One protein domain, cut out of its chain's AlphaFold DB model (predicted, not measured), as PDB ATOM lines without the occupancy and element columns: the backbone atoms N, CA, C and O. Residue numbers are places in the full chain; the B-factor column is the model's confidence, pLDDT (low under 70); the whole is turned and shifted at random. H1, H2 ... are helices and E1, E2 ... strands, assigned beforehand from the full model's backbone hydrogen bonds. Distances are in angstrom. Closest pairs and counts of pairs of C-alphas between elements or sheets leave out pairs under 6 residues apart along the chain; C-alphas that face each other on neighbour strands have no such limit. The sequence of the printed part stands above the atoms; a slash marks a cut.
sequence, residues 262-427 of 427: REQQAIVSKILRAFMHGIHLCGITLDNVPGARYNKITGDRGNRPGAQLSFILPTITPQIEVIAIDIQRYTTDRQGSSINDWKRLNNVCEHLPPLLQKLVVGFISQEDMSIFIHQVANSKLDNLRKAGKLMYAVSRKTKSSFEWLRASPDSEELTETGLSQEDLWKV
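This is residues 262 to 427 of the 427 residues of an uncharacterized protein of Phlebia centrifuga (UniProt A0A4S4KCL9). One strongly twisted sheet of eight strands curls round the short last helix, H5, while H1 and H3 cover parts of its other face, with H2 between them. The 166 printed residues hold five named helices and eight named strands, along the chain H1 E1 E2 E3 E4 H2 E5 H3 H4 E6 E7 E8 H5; the sheet is mixed, in the order E1 to E8, and the class is mixed. The whole is compact and rounded, with a radius of gyration of the C-alphas of 15.2 A and spans of 38 by 36 by 36 A.

Start at H1, residues 262 to 276: it is over E2, residues 294 to 300, and E3, residues 308 to 314, at a height over the sheet of 10.5 A, with C-alphas of Leu 272 and Gly 299 closest to E2 at 6.6 A. E1, residues 281 to 289, to E4, residues 322 to 327, make a meander, each strand the antiparallel neighbour of the one before; look at N 285 and O 298, 2.9 A, N 297 and O 311, 3.0 A, and N 310 and O 324, 2.8 A. H2, residues 341 to 349, only grazes the sheet; residues 271 to 275 of H1 alone touch it, closest at C-alphas 271 and 348, 5.2 A, a shallow tilt of 9 degrees, opposite ways. E5, residues 358 to 363, is parallel to E4, with N 325 and O 360 at 2.8 A, and to E6, residues 390 to 397, with N 393 and O 361 at 2.9 A. H3, residues 366 to 380, is on the same face as H1, height 9.7 A; it touches H2, closest at C-alphas 346 and 376, 6.5 A. H4, residues 382 to 386, only grazes the sheet. E6, E7, residues 402 to 408, and E8, residues 411 to 420, form a second meander, with N 394 and O 405, and N 406 and O 415, each at 2.8 A. On the opposite face the sheet curls round H5, residues 421 to 426, closest to E4 at C-alphas 324 and 425, 5.1 A. Every O i to N i+4 pair is within hydrogen-bond range in H1 and H4, against 4 of 5 in H2, 9 of 11 in H3 and 0 of 2 in H5, where 1 of 3 O i to N i+3 pairs is.

Find C-alpha 262 at (1.579, -14.473, 23.005); from there H1 runs 20.6 A. E1 spans 24.2 A, E6 23.3 A and H3 19.6 A. E8, 22.3 A, bends by 63 degrees at residue 417, and H5 ends at C-alpha 426, (13.417, -37.935, 27.032).

The C-alphas of Ile 316 and Gln 335 are farthest apart, 45.7 A. The printed part has no cut; the link from E4 to H2 is long, and pLDDT is under 70 at residues 292, 302 to 305 and 329 to 341.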
ATOM      1  N   ARG A 262       3.033 -14.452  22.777       84.75
ATOM      2  CA  ARG A 262       1.579 -14.473  23.005       84.75
ATOM      3  C   ARG A 262       0.885 -15.657  22.333       84.75
ATOM      4  O   ARG A 262      -0.130 -16.121  22.848       84.75
ATOM      5  N   GLU A 263       1.383 -16.106  21.188       89.06
ATOM      6  CA  GLU A 263       0.794 -17.208  20.435       89.06
ATOM      7  C   GLU A 263       1.071 -18.536  21.142       89.06
ATOM      8  O   GLU A 263       0.148 -19.309  21.397       89.06
ATOM      9  N   GLN A 264       2.309 -18.756  21.574       87.88
ATOM     10  CA  GLN A 264       2.704 -19.937  22.332       87.88
ATOM     11  C   GLN A 264       2.014 -20.002  23.696       87.88
ATOM     12  O   GLN A 264       1.536 -21.068  24.080       87.88
ATOM     13  N   GLN A 265       1.888 -18.874  24.411       87.00
ATOM     14  CA  GLN A 265       1.089 -18.806  25.642       87.00
ATOM     15  C   GLN A 265      -0.366 -19.212  25.379       87.00
ATOM     16  O   GLN A 265      -0.938 -19.993  26.141       87.00
ATOM     17  N   ALA A 266      -0.960 -18.735  24.280       88.88
ATOM     18  CA  ALA A 266      -2.319 -19.107  23.902       88.88
ATOM     19  C   ALA A 266      -2.436 -20.604  23.563       88.88
ATOM     20  O   ALA A 266      -3.421 -21.230  23.953       88.88
ATOM     21  N   ILE A 267      -1.443 -21.189  22.887       91.12
ATOM     22  CA  ILE A 267      -1.390 -22.628  22.577       91.12
ATOM     23  C   ILE A 267      -1.285 -23.453  23.864       91.12
ATOM     24  O   ILE A 267      -2.127 -24.322  24.093       91.12
ATOM     25  N   VAL A 268      -0.321 -23.143  24.741       91.31
ATOM     26  CA  VAL A 268      -0.152 -23.817  26.041       91.31
ATOM     27  C   VAL A 268      -1.436 -23.721  26.854       91.31
ATOM     28  O   VAL A 268      -1.922 -24.734  27.351       91.31
ATOM     29  N   SER A 269      -2.040 -22.532  26.930       90.50
ATOM     30  CA  SER A 269      -3.297 -22.329  27.646       90.50
ATOM     31  C   SER A 269      -4.443 -23.156  27.058       90.50
ATOM     32  O   SER A 269      -5.204 -23.753  27.815       90.50
ATOM     33  N   LYS A 270      -4.599 -23.208  25.728       92.38
ATOM     34  CA  LYS A 270      -5.649 -24.011  25.075       92.38
ATOM     35  C   LYS A 270      -5.471 -25.498  25.357       92.38
ATOM     36  O   LYS A 270      -6.426 -26.145  25.779       92.38
ATOM     37  N   ILE A 271      -4.254 -26.014  25.180       93.94
ATOM     38  CA  ILE A 271      -3.942 -27.422  25.427       93.94
ATOM     39  C   ILE A 271      -4.176 -27.768  26.906       93.94
ATOM     40  O   ILE A 271      -4.869 -28.737  27.205       93.94
ATOM     41  N   LEU A 272      -3.657 -26.960  27.835       92.69
ATOM     42  CA  LEU A 272      -3.831 -27.168  29.274       92.69
ATOM     43  C   LEU A 272      -5.304 -27.118  29.691       92.69
ATOM     44  O   LEU A 272      -5.744 -27.966  30.462       92.69
ATOM     45  N   ARG A 273      -6.093 -26.170  29.170       91.94
ATOM     46  CA  ARG A 273      -7.538 -26.100  29.442       91.94
ATOM     47  C   ARG A 273      -8.277 -27.320  28.899       91.94
ATOM     48  O   ARG A 273      -9.101 -27.878  29.617       91.94
ATOM     49  N   ALA A 274      -7.968 -27.757  27.676       91.50
ATOM     50  CA  ALA A 274      -8.545 -28.972  27.101       91.50
ATOM     51  C   ALA A 274      -8.201 -30.208  27.948       91.50
ATOM     52  O   ALA A 274      -9.073 -31.024  28.243       91.50
ATOM     53  N   PHE A 275      -6.952 -30.295  28.412       89.62
ATOM     54  CA  PHE A 275      -6.480 -31.352  29.299       89.62
ATOM     55  C   PHE A 275      -7.184 -31.318  30.666       89.62
ATOM     56  O   PHE A 275      -7.622 -32.346  31.171       89.62
ATOM     57  N   MET A 276      -7.367 -30.144  31.268       87.75
ATOM     58  CA  MET A 276      -7.938 -29.985  32.614       87.75
ATOM     59  C   MET A 276      -9.468 -29.892  32.659       87.75
ATOM     60  O   MET A 276     -10.048 -29.840  33.743       87.75
ATOM     61  N   HIS A 277     -10.145 -29.889  31.512       86.81
ATOM     62  CA  HIS A 277     -11.593 -29.731  31.462       86.81
ATOM     63  C   HIS A 277     -12.330 -30.842  32.234       86.81
ATOM     64  O   HIS A 277     -12.104 -32.036  32.012       86.81
ATOM     65  N   GLY A 278     -13.240 -30.435  33.128       82.62
ATOM     66  CA  GLY A 278     -14.085 -31.342  33.910       82.62
ATOM     67  C   GLY A 278     -13.333 -32.158  34.966       82.62
ATOM     68  O   GLY A 278     -13.730 -33.289  35.244       82.62
ATOM     69  N   ILE A 279     -12.228 -31.630  35.504       83.44
ATOM     70  CA  ILE A 279     -11.416 -32.287  36.533       83.44
ATOM     71  C   ILE A 279     -11.518 -31.567  37.874       83.44
ATOM     72  O   ILE A 279     -11.482 -30.342  37.953       83.44
ATOM     73  N   HIS A 280     -11.603 -32.366  38.938       85.44
ATOM     74  CA  HIS A 280     -11.723 -31.917  40.325       85.44
ATOM     75  C   HIS A 280     -10.418 -31.412  40.942       85.44
ATOM     76  O   HIS A 280     -10.474 -30.650  41.901       85.44
ATOM     77  N   LEU A 281      -9.258 -31.811  40.416       88.31
ATOM     78  CA  LEU A 281      -7.945 -31.359  40.868       88.31
ATOM     79  C   LEU A 281      -7.083 -30.964  39.675       88.31
ATOM     80  O   LEU A 281      -6.750 -31.795  38.840       88.31
ATOM     81  N   CYS A 282      -6.675 -29.706  39.631       90.62
ATOM     82  CA  CYS A 282      -5.772 -29.199  38.613       90.62
ATOM     83  C   CYS A 282      -4.546 -28.601  39.286       90.62
ATOM     84  O   CYS A 282      -4.662 -27.691  40.105       90.62
ATOM     85  N   GLY A 283      -3.371 -29.108  38.939       92.31
ATOM     86  CA  GLY A 283      -2.085 -28.536  39.305       92.31
ATOM     87  C   GLY A 283      -1.358 -28.049  38.068       92.31
ATOM     88  O   GLY A 283      -1.391 -28.720  37.041       92.31
ATOM     89  N   ILE A 284      -0.681 -26.909  38.156       93.94
ATOM     90  CA  ILE A 284       0.338 -26.553  37.173       93.94
ATOM     91  C   ILE A 284       1.623 -26.183  37.900       93.94
ATOM     92  O   ILE A 284       1.606 -25.331  38.793       93.94
ATOM     93  N   THR A 285       2.723 -26.811  37.495       93.38
ATOM     94  CA  THR A 285       4.070 -26.519  37.986       93.38
ATOM     95  C   THR A 285       4.962 -25.988  36.875       93.38
ATOM     96  O   THR A 285       4.811 -26.331  35.699       93.38
ATOM     97  N   LEU A 286       5.885 -25.118  37.264       91.69
ATOM     98  CA  LEU A 286       6.905 -24.515  36.430       91.69
ATOM     99  C   LEU A 286       8.264 -24.842  37.022       91.69
ATOM    100  O   LEU A 286       8.609 -24.347  38.096       91.69
ATOM    101  N   ASP A 287       9.038 -25.634  36.300       90.56
ATOM    102  CA  ASP A 287      10.283 -26.190  36.801       90.56
ATOM    103  C   ASP A 287      11.427 -25.909  35.823       90.56
ATOM    104  O   ASP A 287      11.280 -26.033  34.607       90.56
ATOM    105  N   ASN A 288      12.594 -25.565  36.363       87.88
ATOM    106  CA  ASN A 288      13.837 -25.554  35.598       87.88
ATOM    107  C   ASN A 288      14.480 -26.928  35.758       87.88
ATOM    108  O   ASN A 288      14.792 -27.322  36.881       87.88
ATOM    109  N   VAL A 289      14.695 -27.650  34.659       84.69
ATOM    110  CA  VAL A 289      15.306 -28.983  34.702       84.69
ATOM    111  C   VAL A 289      16.816 -28.818  34.924       84.69
ATOM    112  O   VAL A 289      17.512 -28.327  34.025       84.69
ATOM    113  N   PRO A 290      17.358 -29.202  36.098       76.94
ATOM    114  CA  PRO A 290      18.765 -28.981  36.408       76.94
ATOM    115  C   PRO A 290      19.671 -29.695  35.401       76.94
ATOM    116  O   PRO A 290      19.421 -30.837  35.023       76.94
ATOM    117  N   GLY A 291      20.722 -29.012  34.947       77.12
ATOM    118  CA  GLY A 291      21.722 -29.571  34.028       77.12
ATOM    119  C   GLY A 291      21.284 -29.702  32.565       77.12
ATOM    120  O   GLY A 291      22.147 -29.820  31.702       77.12
ATOM    121  N   ALA A 292      19.988 -29.617  32.258       67.31
ATOM    122  CA  ALA A 292      19.482 -29.906  30.918       67.31
ATOM    123  C   ALA A 292      19.242 -28.652  30.052       67.31
ATOM    124  O   ALA A 292      18.981 -28.786  28.866       67.31
ATOM    125  N   ARG A 293      19.364 -27.430  30.606       84.19
ATOM    126  CA  ARG A 293      19.009 -26.168  29.910       84.19
ATOM    127  C   ARG A 293      17.589 -26.208  29.320       84.19
ATOM    128  O   ARG A 293      17.354 -25.678  28.235       84.19
ATOM    129  N   TYR A 294      16.660 -26.843  30.035       87.56
ATOM    130  CA  TYR A 294      15.246 -26.872  29.685       87.56
ATOM    131  C   TYR A 294      14.393 -26.315  30.815       87.56
ATOM    132  O   TYR A 294      14.661 -26.512  32.002       87.56
ATOM    133  N   ASN A 295      13.317 -25.678  30.396       89.25
ATOM    134  CA  ASN A 295      12.191 -25.263  31.195       89.25
ATOM    135  C   ASN A 295      11.053 -26.265  30.984       89.25
ATOM    136  O   ASN A 295      10.838 -26.734  29.864       89.25
ATOM    137  N   LYS A 296      10.325 -26.585  32.050       92.44
ATOM    138  CA  LYS A 296       9.223 -27.544  32.038       92.44
ATOM    139  C   LYS A 296       7.965 -26.899  32.612       92.44
ATOM    140  O   LYS A 296       7.988 -26.361  33.715       92.44
ATOM    141  N   ILE A 297       6.869 -26.968  31.861       92.94
ATOM    142  CA  ILE A 297       5.521 -26.626  32.334       92.94
ATOM    143  C   ILE A 297       4.761 -27.936  32.474       92.94
ATOM    144  O   ILE A 297       4.551 -28.605  31.466       92.94
ATOM    145  N   THR A 298       4.338 -28.297  33.680       93.62
ATOM    146  CA  THR A 298       3.609 -29.549  33.926       93.62
ATOM    147  C   THR A 298       2.190 -29.245  34.371       93.62
ATOM    148  O   THR A 298       2.009 -28.610  35.399       93.62
ATOM    149  N   GLY A 299       1.188 -29.705  33.628       92.06
ATOM    150  CA  GLY A 299      -0.189 -29.834  34.094       92.06
ATOM    151  C   GLY A 299      -0.410 -31.210  34.721       92.06
ATOM    152  O   GLY A 299      -0.117 -32.225  34.093       92.06
ATOM    153  N   ASP A 300      -0.938 -31.247  35.938       88.75
ATOM    154  CA  ASP A 300      -1.249 -32.457  36.705       88.75
ATOM    155  C   ASP A 300      -2.758 -32.511  36.997       88.75
ATOM    156  O   ASP A 300      -3.345 -31.519  37.441       88.75
ATOM    157  N   ARG A 301      -3.394 -33.662  36.743       81.00
ATOM    158  CA  ARG A 301      -4.834 -33.892  36.981       81.00
ATOM    159  C   ARG A 301      -5.158 -34.494  38.351       81.00
ATOM    160  O   ARG A 301      -6.325 -34.759  38.632       81.00
ATOM    161  N   GLY A 302      -4.172 -34.668  39.230       69.44
ATOM    162  CA  GLY A 302      -4.402 -35.065  40.618       69.44
ATOM    163  C   GLY A 302      -4.865 -36.502  40.826       69.44
ATOM    164  O   GLY A 302      -5.331 -37.177  39.918       69.44
ATOM    165  N   ASN A 303      -4.724 -36.952  42.078       55.12
ATOM    166  CA  ASN A 303      -4.736 -38.351  42.521       55.12
ATOM    167  C   ASN A 303      -3.666 -39.198  41.827       55.12
ATOM    168  O   ASN A 303      -3.926 -39.884  40.848       55.12
ATOM    169  N   ARG A 304      -2.447 -39.175  42.387       56.53
ATOM    170  CA  ARG A 304      -1.376 -40.100  41.998       56.53
ATOM    171  C   ARG A 304      -1.911 -41.540  41.953       56.53
ATOM    172  O   ARG A 304      -2.483 -41.972  42.958       56.53
ATOM    173  N   PRO A 305      -1.660 -42.299  40.878       57.69
ATOM    174  CA  PRO A 305      -0.966 -41.924  39.641       57.69
ATOM    175  C   PRO A 305      -1.940 -41.283  38.626       57.69
ATOM    176  O   PRO A 305      -2.690 -41.999  37.972       57.69
ATOM    177  N   GLY A 306      -1.976 -39.947  38.535       72.25
ATOM    178  CA  GLY A 306      -2.874 -39.206  37.637       72.25
ATOM    179  C   GLY A 306      -2.167 -38.829  36.335       72.25
ATOM    180  O   GLY A 306      -0.939 -38.766  36.298       72.25
ATOM    181  N   ALA A 307      -2.927 -38.570  35.267       85.19
ATOM    182  CA  ALA A 307      -2.345 -38.167  33.989       85.19
ATOM    183  C   ALA A 307      -1.595 -36.827  34.102       85.19
ATOM    184  O   ALA A 307      -2.099 -35.872  34.708       85.19
ATOM    185  N   GLN A 308      -0.426 -36.742  33.464       91.06
ATOM    186  CA  GLN A 308       0.398 -35.533  33.418       91.06
ATOM    187  C   GLN A 308       0.631 -35.078  31.981       91.06
ATOM    188  O   GLN A 308       0.809 -35.879  31.070       91.06
ATOM    189  N   LEU A 309       0.672 -33.768  31.783       93.88
ATOM    190  CA  LEU A 309       0.990 -33.132  30.512       93.88
ATOM    191  C   LEU A 309       2.163 -32.186  30.736       93.88
ATOM    192  O   LEU A 309       2.054 -31.246  31.513       93.88
ATOM    193  N   SER A 310       3.276 -32.416  30.054       95.25
ATOM    194  CA  SER A 310       4.483 -31.603  30.163       95.25
ATOM    195  C   SER A 310       4.805 -30.911  28.844       95.25
ATOM    196  O   SER A 310       4.816 -31.550  27.794       95.25
ATOM    197  N   PHE A 311       5.143 -29.628  28.908       95.06
ATOM    198  CA  PHE A 311       5.763 -28.876  27.820       95.06
ATOM    199  C   PHE A 311       7.231 -28.664  28.158       95.06
ATOM    200  O   PHE A 311       7.534 -28.163  29.243       95.06
ATOM    201  N   ILE A 312       8.124 -29.023  27.242       94.56
ATOM    202  CA  ILE A 312       9.568 -28.832  27.382       94.56
ATOM    203  C   ILE A 312      10.012 -27.733  26.427       94.56
ATOM    204  O   ILE A 312       9.714 -27.777  25.229       94.56
ATOM    205  N   LEU A 313      10.715 -26.745  26.973       92.06
ATOM    206  CA  LEU A 313      11.186 -25.573  26.249       92.06
ATOM    207  C   LEU A 313      12.683 -25.388  26.494       92.06
ATOM    208  O   LEU A 313      13.085 -25.309  27.658       92.06
ATOM    209  N   PRO A 314      13.526 -25.292  25.459       88.56
ATOM    210  CA  PRO A 314      14.924 -24.922  25.632       88.56
ATOM    211  C   PRO A 314      15.056 -23.572  26.333       88.56
ATOM    212  O   PRO A 314      14.307 -22.636  26.070       88.56
ATOM    213  N   THR A 315      16.065 -23.417  27.184       83.38
ATOM    214  CA  THR A 315      16.360 -22.118  27.805       83.38
ATOM    215  C   THR A 315      16.861 -21.096  26.774       83.38
ATOM    216  O   THR A 315      16.726 -19.897  26.984       83.38
ATOM    217  N   ILE A 316      17.444 -21.559  25.661       83.75
ATOM    218  CA  ILE A 316      18.049 -20.701  24.624       83.75
ATOM    219  C   ILE A 316      16.992 -20.167  23.652       83.75
ATOM    220  O   ILE A 316      17.063 -19.020  23.218       83.75
ATOM    221  N   THR A 317      16.009 -20.999  23.309       83.88
ATOM    222  CA  THR A 317      14.936 -20.662  22.374       83.88
ATOM    223  C   THR A 317      13.605 -20.893  23.072       83.88
ATOM    224  O   THR A 317      13.305 -22.045  23.391       83.88
ATOM    225  N   PRO A 318      12.785 -19.853  23.289       79.25
ATOM    226  CA  PRO A 318      11.517 -19.983  23.991       79.25
ATOM    227  C   PRO A 318      10.453 -20.592  23.069       79.25
ATOM    228  O   PRO A 318       9.419 -19.996  22.817       79.25
ATOM    229  N   GLN A 319      10.719 -21.763  22.495       89.19
ATOM    230  CA  GLN A 319       9.782 -22.502  21.660       89.19
ATOM    231  C   GLN A 319       9.509 -23.862  22.280       89.19
ATOM    232  O   GLN A 319      10.399 -24.507  22.826       89.19
ATOM    233  N   ILE A 320       8.250 -24.286  22.202       92.00
ATOM    234  CA  ILE A 320       7.833 -25.614  22.647       92.00
ATOM    235  C   ILE A 320       8.483 -26.642  21.720       92.00
ATOM    236  O   ILE A 320       8.154 -26.709  20.535       92.00
ATOM    237  N   GLU A 321       9.403 -27.429  22.267       93.56
ATOM    238  CA  GLU A 321      10.136 -28.453  21.523       93.56
ATOM    239  C   GLU A 321       9.436 -29.807  21.644       93.56
ATOM    240  O   GLU A 321       9.119 -30.452  20.638       93.56
ATOM    241  N   VAL A 322       9.152 -30.196  22.890       95.94
ATOM    242  CA  VAL A 322       8.561 -31.489  23.231       95.94
ATOM    243  C   VAL A 322       7.278 -31.276  24.012       95.94
ATOM    244  O   VAL A 322       7.230 -30.493  24.964       95.94
ATOM    245  N   ILE A 323       6.244 -32.020  23.637       96.81
ATOM    246  CA  ILE A 323       5.072 -32.240  24.480       96.81
ATOM    247  C   ILE A 323       5.113 -33.699  24.921       96.81
ATOM    248  O   ILE A 323       5.231 -34.592  24.086       96.81
ATOM    249  N   ALA A 324       5.043 -33.937  26.227       96.31
ATOM    250  CA  ALA A 324       4.973 -35.275  26.795       96.31
ATOM    251  C   ALA A 324       3.656 -35.456  27.546       96.31
ATOM    252  O   ALA A 324       3.292 -34.616  28.367       96.31
ATOM    253  N   ILE A 325       2.945 -36.541  27.266       94.56
ATOM    254  CA  ILE A 325       1.662 -36.871  27.882       94.56
ATOM    255  C   ILE A 325       1.829 -38.209  28.595       94.56
ATOM    256  O   ILE A 325       1.916 -39.242  27.940       94.56
ATOM    257  N   ASP A 326       1.900 -38.188  29.923       92.31
ATOM    258  CA  ASP A 326       1.869 -39.392  30.753       92.31
ATOM    259  C   ASP A 326       0.409 -39.772  30.996       92.31
ATOM    260  O   ASP A 326      -0.319 -39.083  31.718       92.31
ATOM    261  N   ILE A 327      -0.030 -40.853  30.365       87.44
ATOM    262  CA  ILE A 327      -1.373 -41.393  30.506       87.44
ATOM    263  C   ILE A 327      -1.298 -42.528  31.517       87.44
ATOM    264  O   ILE A 327      -1.152 -43.708  31.188       87.44
ATOM    265  N   GLN A 328      -1.385 -42.147  32.788       75.88
ATOM    266  CA  GLN A 328      -1.496 -43.115  33.867       75.88
ATOM    267  C   GLN A 328      -2.904 -43.711  33.895       75.88
ATOM    268  O   GLN A 328      -3.884 -43.050  33.553       75.88
ATOM    269  N   ARG A 329      -2.969 -44.997  34.263       60.75
ATOM    270  CA  ARG A 329      -4.176 -45.835  34.265       60.75
ATOM    271  C   ARG A 329      -5.383 -45.084  34.821       60.75
ATOM    272  O   ARG A 329      -5.271 -44.449  35.864       60.75
ATOM    273  N   TYR A 330      -6.526 -45.266  34.162       55.38
ATOM    274  CA  TYR A 330      -7.852 -44.809  34.569       55.38
ATOM    275  C   TYR A 330      -8.015 -44.844  36.090       55.38
ATOM    276  O   TYR A 330      -8.245 -45.900  36.687       55.38
ATOM    277  N   THR A 331      -7.925 -43.691  36.743       45.06
ATOM    278  CA  THR A 331      -8.619 -43.559  38.013       45.06
ATOM    279  C   THR A 331     -10.085 -43.528  37.633       45.06
ATOM    280  O   THR A 331     -10.529 -42.568  36.998       45.06
ATOM    281  N   THR A 332     -10.833 -44.578  37.974       50.31
ATOM    282  CA  THR A 332     -12.287 -44.442  38.049       50.31
ATOM    283  C   THR A 332     -12.559 -43.179  38.846       50.31
ATOM    284  O   THR A 332     -11.914 -42.946  39.879       50.31
ATOM    285  N   ASP A 333     -13.468 -42.336  38.369       54.09
ATOM    286  CA  ASP A 333     -13.916 -41.236  39.207       54.09
ATOM    287  C   ASP A 333     -14.464 -41.793  40.540       54.09
ATOM    288  O   ASP A 333     -14.638 -43.004  40.730       54.09
ATOM    289  N   ARG A 334     -14.754 -40.922  41.511       52.97
ATOM    290  CA  ARG A 334     -15.376 -41.361  42.777       52.97
ATOM    291  C   ARG A 334     -16.698 -42.126  42.572       52.97
ATOM    292  O   ARG A 334     -17.204 -42.692  43.536       52.97
ATOM    293  N   GLN A 335     -17.258 -42.113  41.364       53.78
ATOM    294  CA  GLN A 335     -18.519 -42.730  40.971       53.78
ATOM    295  C   GLN A 335     -18.317 -44.041  40.185       53.78
ATOM    296  O   GLN A 335     -19.300 -44.649  39.772       53.78
ATOM    297  N   GLY A 336     -17.077 -44.520  40.013       53.78
ATOM    298  CA  GLY A 336     -16.794 -45.771  39.303       53.78
ATOM    299  C   GLY A 336     -16.890 -45.666  37.777       53.78
ATOM    300  O   GLY A 336     -16.764 -46.683  37.095       53.78
ATOM    301  N   SER A 337     -17.104 -44.471  37.221       52.78
ATOM    302  CA  SER A 337     -17.156 -44.254  35.779       52.78
ATOM    303  C   SER A 337     -15.750 -44.319  35.193       52.78
ATOM    304  O   SER A 337     -14.842 -43.591  35.610       52.78
ATOM    305  N   SER A 338     -15.572 -45.194  34.200       55.75
ATOM    306  CA  SER A 338     -14.419 -45.136  33.309       55.75
ATOM    307  C   SER A 338     -14.547 -43.873  32.463       55.75
ATOM    308  O   SER A 338     -15.273 -43.827  31.466       55.75
ATOM    309  N   ILE A 339     -13.875 -42.807  32.888       57.31
ATOM    310  CA  ILE A 339     -13.707 -41.638  32.040       57.31
ATOM    311  C   ILE A 339     -12.830 -42.088  30.871       57.31
ATOM    312  O   ILE A 339     -11.663 -42.422  31.050       57.31
ATOM    313  N   ASN A 340     -13.398 -42.092  29.664       63.09
ATOM    314  CA  ASN A 340     -12.659 -42.287  28.416       63.09
ATOM    315  C   ASN A 340     -11.702 -41.103  28.194       63.09
ATOM    316  O   ASN A 340     -11.980 -40.211  27.386       63.09
ATOM    317  N   ASP A 341     -10.582 -41.072  28.918       66.69
ATOM    318  CA  ASP A 341      -9.586 -40.002  28.849       66.69
ATOM    319  C   ASP A 341      -9.014 -39.837  27.429       66.69
ATOM    320  O   ASP A 341      -8.682 -38.720  27.031       66.69
ATOM    321  N   TRP A 342      -9.055 -40.882  26.593       72.50
ATOM    322  CA  TRP A 342      -8.723 -40.811  25.162       72.50
ATOM    323  C   TRP A 342      -9.535 -39.762  24.398       72.50
ATOM    324  O   TRP A 342      -8.987 -39.016  23.591       72.50
ATOM    325  N   LYS A 343     -10.841 -39.636  24.683       73.94
ATOM    326  CA  LYS A 343     -11.685 -38.618  24.032       73.94
ATOM    327  C   LYS A 343     -11.274 -37.206  24.432       73.94
ATOM    328  O   LYS A 343     -11.413 -36.284  23.639       73.94
ATOM    329  N   ARG A 344     -10.763 -37.023  25.650       75.69
ATOM    330  CA  ARG A 344     -10.250 -35.725  26.108       75.69
ATOM    331  C   ARG A 344      -8.898 -35.419  25.474       75.69
ATOM    332  O   ARG A 344      -8.637 -34.275  25.110       75.69
ATOM    333  N   LEU A 345      -8.079 -36.447  25.264       82.31
ATOM    334  CA  LEU A 345      -6.839 -36.325  24.507       82.31
ATOM    335  C   LEU A 345      -7.077 -35.960  23.043       82.31
ATOM    336  O   LEU A 345      -6.251 -35.244  22.488       82.31
ATOM    337  N   ASN A 346      -8.214 -36.333  22.442       85.25
ATOM    338  CA  ASN A 346      -8.577 -35.828  21.111       85.25
ATOM    339  C   ASN A 346      -8.597 -34.294  21.079       85.25
ATOM    340  O   ASN A 346      -7.969 -33.701  20.207       85.25
ATOM    341  N   ASN A 347      -9.227 -33.656  22.069       87.31
ATOM    342  CA  ASN A 347      -9.278 -32.192  22.153       87.31
ATOM    343  C   ASN A 347      -7.883 -31.584  22.376       87.31
ATOM    344  O   ASN A 347      -7.573 -30.523  21.847       87.31
ATOM    345  N   VAL A 348      -7.016 -32.262  23.138       90.88
ATOM    346  CA  VAL A 348      -5.606 -31.859  23.300       90.88
ATOM    347  C   VAL A 348      -4.857 -31.930  21.965       90.88
ATOM    348  O   VAL A 348      -4.146 -30.991  21.608       90.88
ATOM    349  N   CYS A 349      -5.048 -33.013  21.208       90.19
ATOM    350  CA  CYS A 349      -4.384 -33.253  19.928       90.19
ATOM    351  C   CYS A 349      -4.767 -32.215  18.860       90.19
ATOM    352  O   CYS A 349      -3.927 -31.830  18.052       90.19
ATOM    353  N   GLU A 350      -6.003 -31.710  18.888       90.38
ATOM    354  CA  GLU A 350      -6.490 -30.663  17.973       90.38
ATOM    355  C   GLU A 350      -5.829 -29.294  18.184       90.38
ATOM    356  O   GLU A 350      -5.945 -28.403  17.343       90.38
ATOM    357  N   HIS A 351      -5.128 -29.110  19.302       92.69
ATOM    358  CA  HIS A 351      -4.458 -27.860  19.647       92.69
ATOM    359  C   HIS A 351      -2.930 -27.947  19.572       92.69
ATOM    360  O   HIS A 351      -2.256 -26.982  19.933       92.69
ATOM    361  N   LEU A 352      -2.375 -29.073  19.108       93.00
ATOM    362  CA  LEU A 352      -0.929 -29.246  18.998       93.00
ATOM    363  C   LEU A 352      -0.321 -28.254  17.993       93.00
ATOM    364  O   LEU A 352      -0.881 -28.042  16.915       93.00
ATOM    365  N   PRO A 353       0.843 -27.661  18.311       90.06
ATOM    366  CA  PRO A 353       1.490 -26.729  17.405       90.06
ATOM    367  C   PRO A 353       2.004 -27.459  16.152       90.06
ATOM    368  O   PRO A 353       2.607 -28.528  16.269       90.06
ATOM    369  N   PRO A 354       1.858 -26.878  14.948       85.75
ATOM    370  CA  PRO A 354       2.305 -27.514  13.704       85.75
ATOM    371  C   PRO A 354       3.830 -27.703  13.650       85.75
ATOM    372  O   PRO A 354       4.326 -28.651  13.042       85.75
ATOM    373  N   LEU A 355       4.579 -26.821  14.318       86.12
ATOM    374  CA  LEU A 355       6.043 -26.847  14.394       86.12
ATOM    375  C   LEU A 355       6.584 -27.698  15.553       86.12
ATOM    376  O   LEU A 355       7.774 -27.620  15.849       86.12
ATOM    377  N   LEU A 356       5.743 -28.503  16.213       92.88
ATOM    378  CA  LEU A 356       6.192 -29.402  17.276       92.88
ATOM    379  C   LEU A 356       7.314 -30.308  16.752       92.88
ATOM    380  O   LEU A 356       7.194 -30.882  15.663       92.88
ATOM    381  N   GLN A 357       8.413 -30.426  17.501       94.81
ATOM    382  CA  GLN A 357       9.515 -31.306  17.110       94.81
ATOM    383  C   GLN A 357       9.234 -32.740  17.535       94.81
ATOM    384  O   GLN A 357       9.492 -33.661  16.765       94.81
ATOM    385  N   LYS A 358       8.659 -32.920  18.727       96.69
ATOM    386  CA  LYS A 358       8.420 -34.238  19.303       96.69
ATOM    387  C   LYS A 358       7.157 -34.269  20.164       96.69
ATOM    388  O   LYS A 358       6.934 -33.388  20.994       96.69
ATOM    389  N   LEU A 359       6.348 -35.308  19.988       97.12
ATOM    390  CA  LEU A 359       5.244 -35.668  20.873       97.12
ATOM    391  C   LEU A 359       5.550 -37.037  21.475       97.12
ATOM    392  O   LEU A 359       5.701 -38.005  20.733       97.12
ATOM    393  N   VAL A 360       5.635 -37.121  22.799       97.06
ATOM    394  CA  VAL A 360       5.849 -38.381  23.519       97.06
ATOM    395  C   VAL A 360       4.591 -38.732  24.292       97.06
ATOM    396  O   VAL A 360       4.092 -37.912  25.061       97.06
ATOM    397  N   VAL A 361       4.079 -39.944  24.113       95.81
ATOM    398  CA  VAL A 361       2.905 -40.424  24.846       95.81
ATOM    399  C   VAL A 361       3.287 -41.664  25.650       95.81
ATOM    400  O   VAL A 361       3.740 -42.663  25.092       95.81
ATOM    401  N   GLY A 362       3.155 -41.570  26.970       95.00
ATOM    402  CA  GLY A 362       3.429 -42.638  27.924       95.00
ATOM    403  C   GLY A 362       2.149 -43.361  28.323       95.00
ATOM    404  O   GLY A 362       1.127 -42.719  28.553       95.00
ATOM    405  N   PHE A 363       2.207 -44.685  28.422       92.88
ATOM    406  CA  PHE A 363       1.084 -45.564  28.757       92.88
ATOM    407  C   PHE A 363       1.465 -46.513  29.881       92.88
ATOM    408  O   PHE A 363       2.632 -46.856  30.035       92.88
ATOM    409  N   ILE A 364       0.489 -47.028  30.626       90.12
ATOM    410  CA  ILE A 364       0.777 -48.073  31.615       90.12
ATOM    411  C   ILE A 364       0.950 -49.468  30.994       90.12
ATOM    412  O   ILE A 364       1.573 -50.334  31.603       90.12
ATOM    413  N   SER A 365       0.397 -49.695  29.801       91.50
ATOM    414  CA  SER A 365       0.415 -50.987  29.113       91.50
ATOM    415  C   SER A 365       0.497 -50.817  27.591       91.50
ATOM    416  O   SER A 365       0.131 -49.770  27.055       91.50
ATOM    417  N   GLN A 366       0.958 -51.856  26.885       92.69
ATOM    418  CA  GLN A 366       0.914 -51.899  25.417       92.69
ATOM    419  C   GLN A 366      -0.524 -51.944  24.881       92.69
ATOM    420  O   GLN A 366      -0.795 -51.383  23.827       92.69
ATOM    421  N   GLU A 367      -1.458 -52.558  25.611       91.19
ATOM    422  CA  GLU A 367      -2.868 -52.617  25.216       91.19
ATOM    423  C   GLU A 367      -3.483 -51.210  25.139       91.19
ATOM    424  O   GLU A 367      -4.075 -50.842  24.123       91.19
ATOM    425  N   ASP A 368      -3.260 -50.385  26.169       89.25
ATOM    426  CA  ASP A 368      -3.715 -48.990  26.195       89.25
ATOM    427  C   ASP A 368      -3.095 -48.169  25.049       89.25
ATOM    428  O   ASP A 368      -3.776 -47.360  24.410       89.25
ATOM    429  N   MET A 369      -1.813 -48.410  24.753       92.81
ATOM    430  CA  MET A 369      -1.115 -47.794  23.622       92.81
ATOM    431  C   MET A 369      -1.779 -48.166  22.289       92.81
ATOM    432  O   MET A 369      -2.085 -47.277  21.492       92.81
ATOM    433  N   SER A 370      -2.052 -49.450  22.052       92.00
ATOM    434  CA  SER A 370      -2.698 -49.931  20.825       92.00
ATOM    435  C   SER A 370      -4.093 -49.330  20.637       92.00
ATOM    436  O   SER A 370      -4.432 -48.874  19.541       92.00
ATOM    437  N   ILE A 371      -4.889 -49.243  21.709       90.06
ATOM    438  CA  ILE A 371      -6.211 -48.598  21.682       90.06
ATOM    439  C   ILE A 371      -6.086 -47.123  21.279       90.06
ATOM    440  O   ILE A 371      -6.808 -46.664  20.388       90.06
ATOM    441  N   PHE A 372      -5.153 -46.381  21.885       90.75
ATOM    442  CA  PHE A 372      -4.908 -44.980  21.538       90.75
ATOM    443  C   PHE A 372      -4.457 -44.810  20.086       90.75
ATOM    444  O   PHE A 372      -4.932 -43.904  19.396       90.75
ATOM    445  N   ILE A 373      -3.573 -45.682  19.596       92.38
ATOM    446  CA  ILE A 373      -3.096 -45.631  18.213       92.38
ATOM    447  C   ILE A 373      -4.269 -45.769  17.242       92.38
ATOM    448  O   ILE A 373      -4.427 -44.942  16.338       92.38
ATOM    449  N   HIS A 374      -5.128 -46.765  17.465       91.56
ATOM    450  CA  HIS A 374      -6.284 -47.010  16.612       91.56
ATOM    451  C   HIS A 374      -7.327 -45.893  16.672       91.56
ATOM    452  O   HIS A 374      -7.826 -45.479  15.626       91.56
ATOM    453  N   GLN A 375      -7.657 -45.400  17.866       89.19
ATOM    454  CA  GLN A 375      -8.752 -44.442  18.041       89.19
ATOM    455  C   GLN A 375      -8.341 -42.986  17.783       89.19
ATOM    456  O   GLN A 375      -9.161 -42.197  17.308       89.19
ATOM    457  N   VAL A 376      -7.091 -42.622  18.084       90.38
ATOM    458  CA  VAL A 376      -6.620 -41.227  18.095       90.38
ATOM    459  C   VAL A 376      -5.468 -41.015  17.124       90.38
ATOM    460  O   VAL A 376      -5.563 -40.168  16.233       90.38
ATOM    461  N   ALA A 377      -4.374 -41.771  17.263       90.50
ATOM    462  CA  ALA A 377      -3.143 -41.445  16.540       90.50
ATOM    463  C   ALA A 377      -3.308 -41.571  15.018       90.50
ATOM    464  O   ALA A 377      -2.896 -40.675  14.283       90.50
ATOM    465  N   ASN A 378      -3.973 -42.633  14.552       91.25
ATOM    466  CA  ASN A 378      -4.205 -42.888  13.127       91.25
ATOM    467  C   ASN A 378      -5.049 -41.812  12.433       91.25
ATOM    468  O   ASN A 378      -4.907 -41.616  11.230       91.25
ATOM    469  N   SER A 379      -5.937 -41.132  13.163       90.75
ATOM    470  CA  SER A 379      -6.875 -40.165  12.585       90.75
ATOM    471  C   SER A 379      -6.435 -38.715  12.790       90.75
ATOM    472  O   SER A 379      -6.607 -37.889  11.896       90.75
ATOM    473  N   LYS A 380      -5.861 -38.389  13.955       91.19
ATOM    474  CA  LYS A 380      -5.542 -37.010  14.361       91.19
ATOM    475  C   LYS A 380      -4.048 -36.699  14.372       91.19
ATOM    476  O   LYS A 380      -3.682 -35.536  14.235       91.19
ATOM    477  N   LEU A 381      -3.186 -37.705  14.524       93.75
ATOM    478  CA  LEU A 381      -1.732 -37.526  14.660       93.75
ATOM    479  C   LEU A 381      -0.936 -38.140  13.502       93.75
ATOM    480  O   LEU A 381       0.289 -38.245  13.589       93.75
ATOM    481  N   ASP A 382      -1.600 -38.507  12.402       92.44
ATOM    482  CA  ASP A 382      -0.969 -39.178  11.261       92.44
ATOM    483  C   ASP A 382       0.191 -38.362  10.671       92.44
ATOM    484  O   ASP A 382       1.242 -38.914  10.358       92.44
ATOM    485  N   ASN A 383       0.058 -37.032  10.630       92.50
ATOM    486  CA  ASN A 383       1.127 -36.138  10.178       92.50
ATOM    487  C   ASN A 383       2.374 -36.215  11.076       92.50
ATOM    488  O   ASN A 383       3.491 -36.294  10.569       92.50
ATOM    489  N   LEU A 384       2.201 -36.223  12.404       93.69
ATOM    490  CA  LEU A 384       3.323 -36.345  13.345       93.69
ATOM    491  C   LEU A 384       3.951 -37.738  13.275       93.69
ATOM    492  O   LEU A 384       5.174 -37.857  13.333       93.69
ATOM    493  N   ARG A 385       3.131 -38.780  13.102       93.88
ATOM    494  CA  ARG A 385       3.603 -40.156  12.924       93.88
ATOM    495  C   ARG A 385       4.428 -40.310  11.649       93.88
ATOM    496  O   ARG A 385       5.557 -40.779  11.724       93.88
ATOM    497  N   LYS A 386       3.904 -39.877  10.498       93.31
ATOM    498  CA  LYS A 386       4.602 -39.931   9.200       93.31
ATOM    499  C   LYS A 386       5.902 -39.130   9.201       93.31
ATOM    500  O   LYS A 386       6.855 -39.518   8.540       93.31
ATOM    501  N   ALA A 387       5.950 -38.043   9.969       95.25
ATOM    502  CA  ALA A 387       7.156 -37.243  10.157       95.25
ATOM    503  C   ALA A 387       8.156 -37.841  11.170       95.25
ATOM    504  O   ALA A 387       9.184 -37.219  11.423       95.25
ATOM    505  N   GLY A 388       7.863 -38.992  11.789       94.94
ATOM    506  CA  GLY A 388       8.726 -39.605  12.805       94.94
ATOM    507  C   GLY A 388       8.825 -38.798  14.104       94.94
ATOM    508  O   GLY A 388       9.812 -38.908  14.821       94.94
ATOM    509  N   LYS A 389       7.828 -37.955  14.401       96.50
ATOM    510  CA  LYS A 389       7.808 -37.053  15.568       96.50
ATOM    511  C   LYS A 389       6.986 -37.583  16.740       96.50
ATOM    512  O   LYS A 389       7.051 -37.016  17.829       96.50
ATOM    513  N   LEU A 390       6.183 -38.620  16.517       96.88
ATOM    514  CA  LEU A 390       5.342 -39.250  17.532       96.88
ATOM    515  C   LEU A 390       6.053 -40.476  18.115       96.88
ATOM    516  O   LEU A 390       6.326 -41.425  17.385       96.88
ATOM    517  N   MET A 391       6.326 -40.441  19.417       97.50
ATOM    518  CA  MET A 391       6.999 -41.500  20.170       97.50
ATOM    519  C   MET A 391       6.073 -42.074  21.238       97.50
ATOM    520  O   MET A 391       5.259 -41.352  21.822       97.50
ATOM    521  N   TYR A 392       6.247 -43.361  21.529       97.19
ATOM    522  CA  TYR A 392       5.457 -44.077  22.521       97.19
ATOM    523  C   TYR A 392       6.358 -44.675  23.601       97.19
ATOM    524  O   TYR A 392       7.468 -45.143  23.326       97.19
ATOM    525  N   ALA A 393       5.864 -44.671  24.833       97.19
ATOM    526  CA  ALA A 393       6.518 -45.308  25.961       97.19
ATOM    527  C   ALA A 393       5.514 -46.122  26.776       97.19
ATOM    528  O   ALA A 393       4.375 -45.700  26.960       97.19
ATOM    529  N   VAL A 394       5.942 -47.259  27.312       95.62
ATOM    530  CA  VAL A 394       5.145 -48.076  28.233       95.62
ATOM    531  C   VAL A 394       5.849 -48.117  29.584       95.62
ATOM    532  O   VAL A 394       7.042 -48.401  29.665       95.62
ATOM    533  N   SER A 395       5.128 -47.799  30.655       93.94
ATOM    534  CA  SER A 395       5.669 -47.786  32.009       93.94
ATOM    535  C   SER A 395       5.781 -49.214  32.531       93.94
ATOM    536  O   SER A 395       4.816 -49.978  32.490       93.94
ATOM    537  N   ARG A 396       6.923 -49.550  33.118       93.19
ATOM    538  CA  ARG A 396       7.137 -50.788  33.860       93.19
ATOM    539  C   ARG A 396       7.291 -50.458  35.337       93.19
ATOM    540  O   ARG A 396       8.151 -49.668  35.727       93.19
ATOM    541  N   LYS A 397       6.461 -51.074  36.178       89.81
ATOM    542  CA  LYS A 397       6.573 -50.941  37.634       89.81
ATOM    543  C   LYS A 397       7.730 -51.801  38.143       89.81
ATOM    544  O   LYS A 397       7.727 -53.014  37.954       89.81
ATOM    545  N   THR A 398       8.689 -51.185  38.824       87.19
ATOM    546  CA  THR A 398       9.762 -51.867  39.559       87.19
ATOM    547  C   THR A 398       9.418 -51.936  41.056       87.19
ATOM    548  O   THR A 398       8.366 -51.463  41.496       87.19
ATOM    549  N   LYS A 399      10.291 -52.541  41.875       85.94
ATOM    550  CA  LYS A 399      10.083 -52.634  43.335       85.94
ATOM    551  C   LYS A 399      10.011 -51.264  44.019       85.94
ATOM    552  O   LYS A 399       9.351 -51.144  45.046       85.94
ATOM    553  N   SER A 400      10.695 -50.259  43.476       81.62
ATOM    554  CA  SER A 400      10.873 -48.944  44.105       81.62
ATOM    555  C   SER A 400      10.456 -47.765  43.224       81.62
ATOM    556  O   SER A 400      10.361 -46.653  43.736       81.62
ATOM    557  N   SER A 401      10.201 -47.971  41.928       86.69
ATOM    558  CA  SER A 401       9.928 -46.886  40.978       86.69
ATOM    559  C   SER A 401       9.109 -47.343  39.765       86.69
ATOM    560  O   SER A 401       8.780 -48.519  39.616       86.69
ATOM    561  N   PHE A 402       8.777 -46.398  38.888       88.50
ATOM    562  CA  PHE A 402       8.362 -46.682  37.516       88.50
ATOM    563  C   PHE A 402       9.500 -46.311  36.571       88.50
ATOM    564  O   PHE A 402      10.184 -45.306  36.786       88.50
ATOM    565  N   GLU A 403       9.683 -47.124  35.541       94.12
ATOM    566  CA  GLU A 403      10.639 -46.894  34.465       94.12
ATOM    567  C   GLU A 403       9.897 -46.857  33.129       94.12
ATOM    568  O   GLU A 403       8.949 -47.622  32.929       94.12
ATOM    569  N   TRP A 404      10.318 -45.989  32.215       95.88
ATOM    570  CA  TRP A 404       9.788 -45.972  30.855       95.88
ATOM    571  C   TRP A 404      10.520 -46.968  29.959       95.88
ATOM    572  O   TRP A 404      11.746 -47.027  29.936       95.88
ATOM    573  N   LEU A 405       9.768 -47.726  29.172       96.69
ATOM    574  CA  LEU A 405      10.291 -48.539  28.081       96.69
ATOM    575  C   LEU A 405       9.843 -47.917  26.764       96.69
ATOM    576  O   LEU A 405       8.669 -47.574  26.623       96.69
ATOM    577  N   ARG A 406      10.749 -47.759  25.798       97.06
ATOM    578  CA  ARG A 406      10.379 -47.276  24.464       97.06
ATOM    579  C   ARG A 406       9.579 -48.366  23.757       97.06
ATOM    580  O   ARG A 406       9.985 -49.527  23.761       97.06
ATOM    581  N   ALA A 407       8.465 -47.973  23.152       96.12
ATOM    582  CA  ALA A 407       7.578 -48.867  22.425       96.12
ATOM    583  C   ALA A 407       7.465 -48.442  20.957       96.12
ATOM    584  O   ALA A 407       7.493 -47.250  20.638       96.12
ATOM    585  N   SER A 408       7.325 -49.427  20.072       94.25
ATOM    586  CA  SER A 408       7.004 -49.222  18.659       94.25
ATOM    587  C   SER A 408       5.589 -49.742  18.385       94.25
ATOM    588  O   SER A 408       5.242 -50.794  18.917       94.25
ATOM    589  N   PRO A 409       4.773 -49.067  17.556       90.94
ATOM    590  CA  PRO A 409       3.459 -49.573  17.145       90.94
ATOM    591  C   PRO A 409       3.499 -50.957  16.489       90.94
ATOM    592  O   PRO A 409       2.547 -51.717  16.615       90.94
ATOM    593  N   ASP A 410       4.600 -51.261  15.797       91.19
ATOM    594  CA  ASP A 410       4.731 -52.440  14.937       91.19
ATOM    595  C   ASP A 410       5.583 -53.553  15.577       91.19
ATOM    596  O   ASP A 410       5.921 -54.530  14.912       91.19
ATOM    597  N   SER A 411       5.976 -53.401  16.848       92.62
ATOM    598  CA  SER A 411       6.787 -54.387  17.567       92.62
ATOM    599  C   SER A 411       6.258 -54.624  18.976       92.62
ATOM    600  O   SER A 411       5.984 -53.683  19.720       92.62
ATOM    601  N   GLU A 412       6.180 -55.895  19.360       91.62
ATOM    602  CA  GLU A 412       5.901 -56.295  20.742       91.62
ATOM    603  C   GLU A 412       7.123 -56.107  21.656       91.62
ATOM    604  O   GLU A 412       6.980 -56.045  22.879       91.62
ATOM    605  N   GLU A 413       8.327 -55.975  21.089       94.00
ATOM    606  CA  GLU A 413       9.552 -55.775  21.859       94.00
ATOM    607  C   GLU A 413       9.618 -54.359  22.447       94.00
ATOM    608  O   GLU A 413       9.559 -53.348  21.742       94.00
ATOM    609  N   LEU A 414       9.784 -54.287  23.767       95.94
ATOM    610  CA  LEU A 414       9.991 -53.044  24.503       95.94
ATOM    611  C   LEU A 414      11.483 -52.830  24.758       95.94
ATOM    612  O   LEU A 414      12.162 -53.712  25.279       95.94
ATOM    613  N   THR A 415      11.993 -51.640  24.439       96.69
ATOM    614  CA  THR A 415      13.401 -51.294  24.683       96.69
ATOM    615  C   THR A 415      13.556 -50.578  26.022       96.69
ATOM    616  O   THR A 415      12.882 -49.579  26.278       96.69
ATOM    617  N   GLU A 416      14.462 -51.057  26.874       95.75
ATOM    618  CA  GLU A 416      14.786 -50.396  28.142       95.75
ATOM    619  C   GLU A 416      15.425 -49.024  27.911       95.75
ATOM    620  O   GLU A 416      16.244 -48.850  27.010       95.75
ATOM    621  N   THR A 417      15.038 -48.035  28.723       95.31
ATOM    622  CA  THR A 417      15.558 -46.664  28.594       95.31
ATOM    623  C   THR A 417      16.351 -46.205  29.814       95.31
ATOM    624  O   THR A 417      17.116 -45.248  29.707       95.31
ATOM    625  N   GLY A 418      16.169 -46.834  30.983       93.69
ATOM    626  CA  GLY A 418      16.709 -46.344  32.252       93.69
ATOM    627  C   GLY A 418      16.056 -45.047  32.747       93.69
ATOM    628  O   GLY A 418      16.528 -44.464  33.724       93.69
ATOM    629  N   LEU A 419      15.003 -44.557  32.080       94.06
ATOM    630  CA  LEU A 419      14.366 -43.280  32.394       94.06
ATOM    631  C   LEU A 419      13.318 -43.440  33.492       94.06
ATOM    632  O   LEU A 419      12.460 -44.322  33.443       94.06
ATOM    633  N   SER A 420      13.367 -42.533  34.468       92.00
ATOM    634  CA  SER A 420      12.375 -42.456  35.535       92.00
ATOM    635  C   SER A 420      11.036 -41.922  35.022       92.00
ATOM    636  O   SER A 420      10.958 -41.334  33.942       92.00
ATOM    637  N   GLN A 421       9.976 -42.051  35.824       87.50
ATOM    638  CA  GLN A 421       8.654 -41.534  35.464       87.50
ATOM    639  C   GLN A 421       8.674 -40.048  35.039       87.50
ATOM    640  O   GLN A 421       8.036 -39.672  34.058       87.50
ATOM    641  N   GLU A 422       9.450 -39.212  35.734       88.19
ATOM    642  CA  GLU A 422       9.519 -37.759  35.509       88.19
ATOM    643  C   GLU A 422      10.237 -37.376  34.198       88.19
ATOM    644  O   GLU A 422      10.135 -36.230  33.732       88.19
ATOM    645  N   ASP A 423      10.923 -38.350  33.594       93.00
ATOM    646  CA  ASP A 423      11.771 -38.231  32.412       93.00
ATOM    647  C   ASP A 423      11.098 -38.717  31.117       93.00
ATOM    648  O   ASP A 423      11.784 -38.848  30.105       93.00
ATOM    649  N   LEU A 424       9.775 -38.946  31.106       94.81
ATOM    650  CA  LEU A 424       9.032 -39.416  29.918       94.81
ATOM    651  C   LEU A 424       9.413 -38.658  28.638       94.81
ATOM    652  O   LEU A 424       9.622 -39.253  27.590       94.81
ATOM    653  N   TRP A 425       9.548 -37.338  28.731       94.50
ATOM    654  CA  TRP A 425       9.875 -36.460  27.607       94.50
ATOM    655  C   TRP A 425      11.223 -36.765  26.921       94.50
ATOM    656  O   TRP A 425      11.447 -36.315  25.796       94.50
ATOM    657  N   LYS A 426      12.118 -37.518  27.577       94.88
ATOM    658  CA  LYS A 426      13.417 -37.935  27.032       94.88
ATOM    659  C   LYS A 426      13.341 -39.191  26.157       94.88
ATOM    660  O   LYS A 426      14.266 -39.392  25.373       94.88
ATOM    661  N   VAL A 427      12.279 -40.004  26.261       93.31
ATOM    662  CA  VAL A 427      12.045 -41.181  25.388       93.31
ATOM    663  C   VAL A 427      11.959 -40.723  23.954       93.31
ATOM    664  O   VAL A 427      12.749 -41.203  23.110       93.31
TER     665      VAL A 427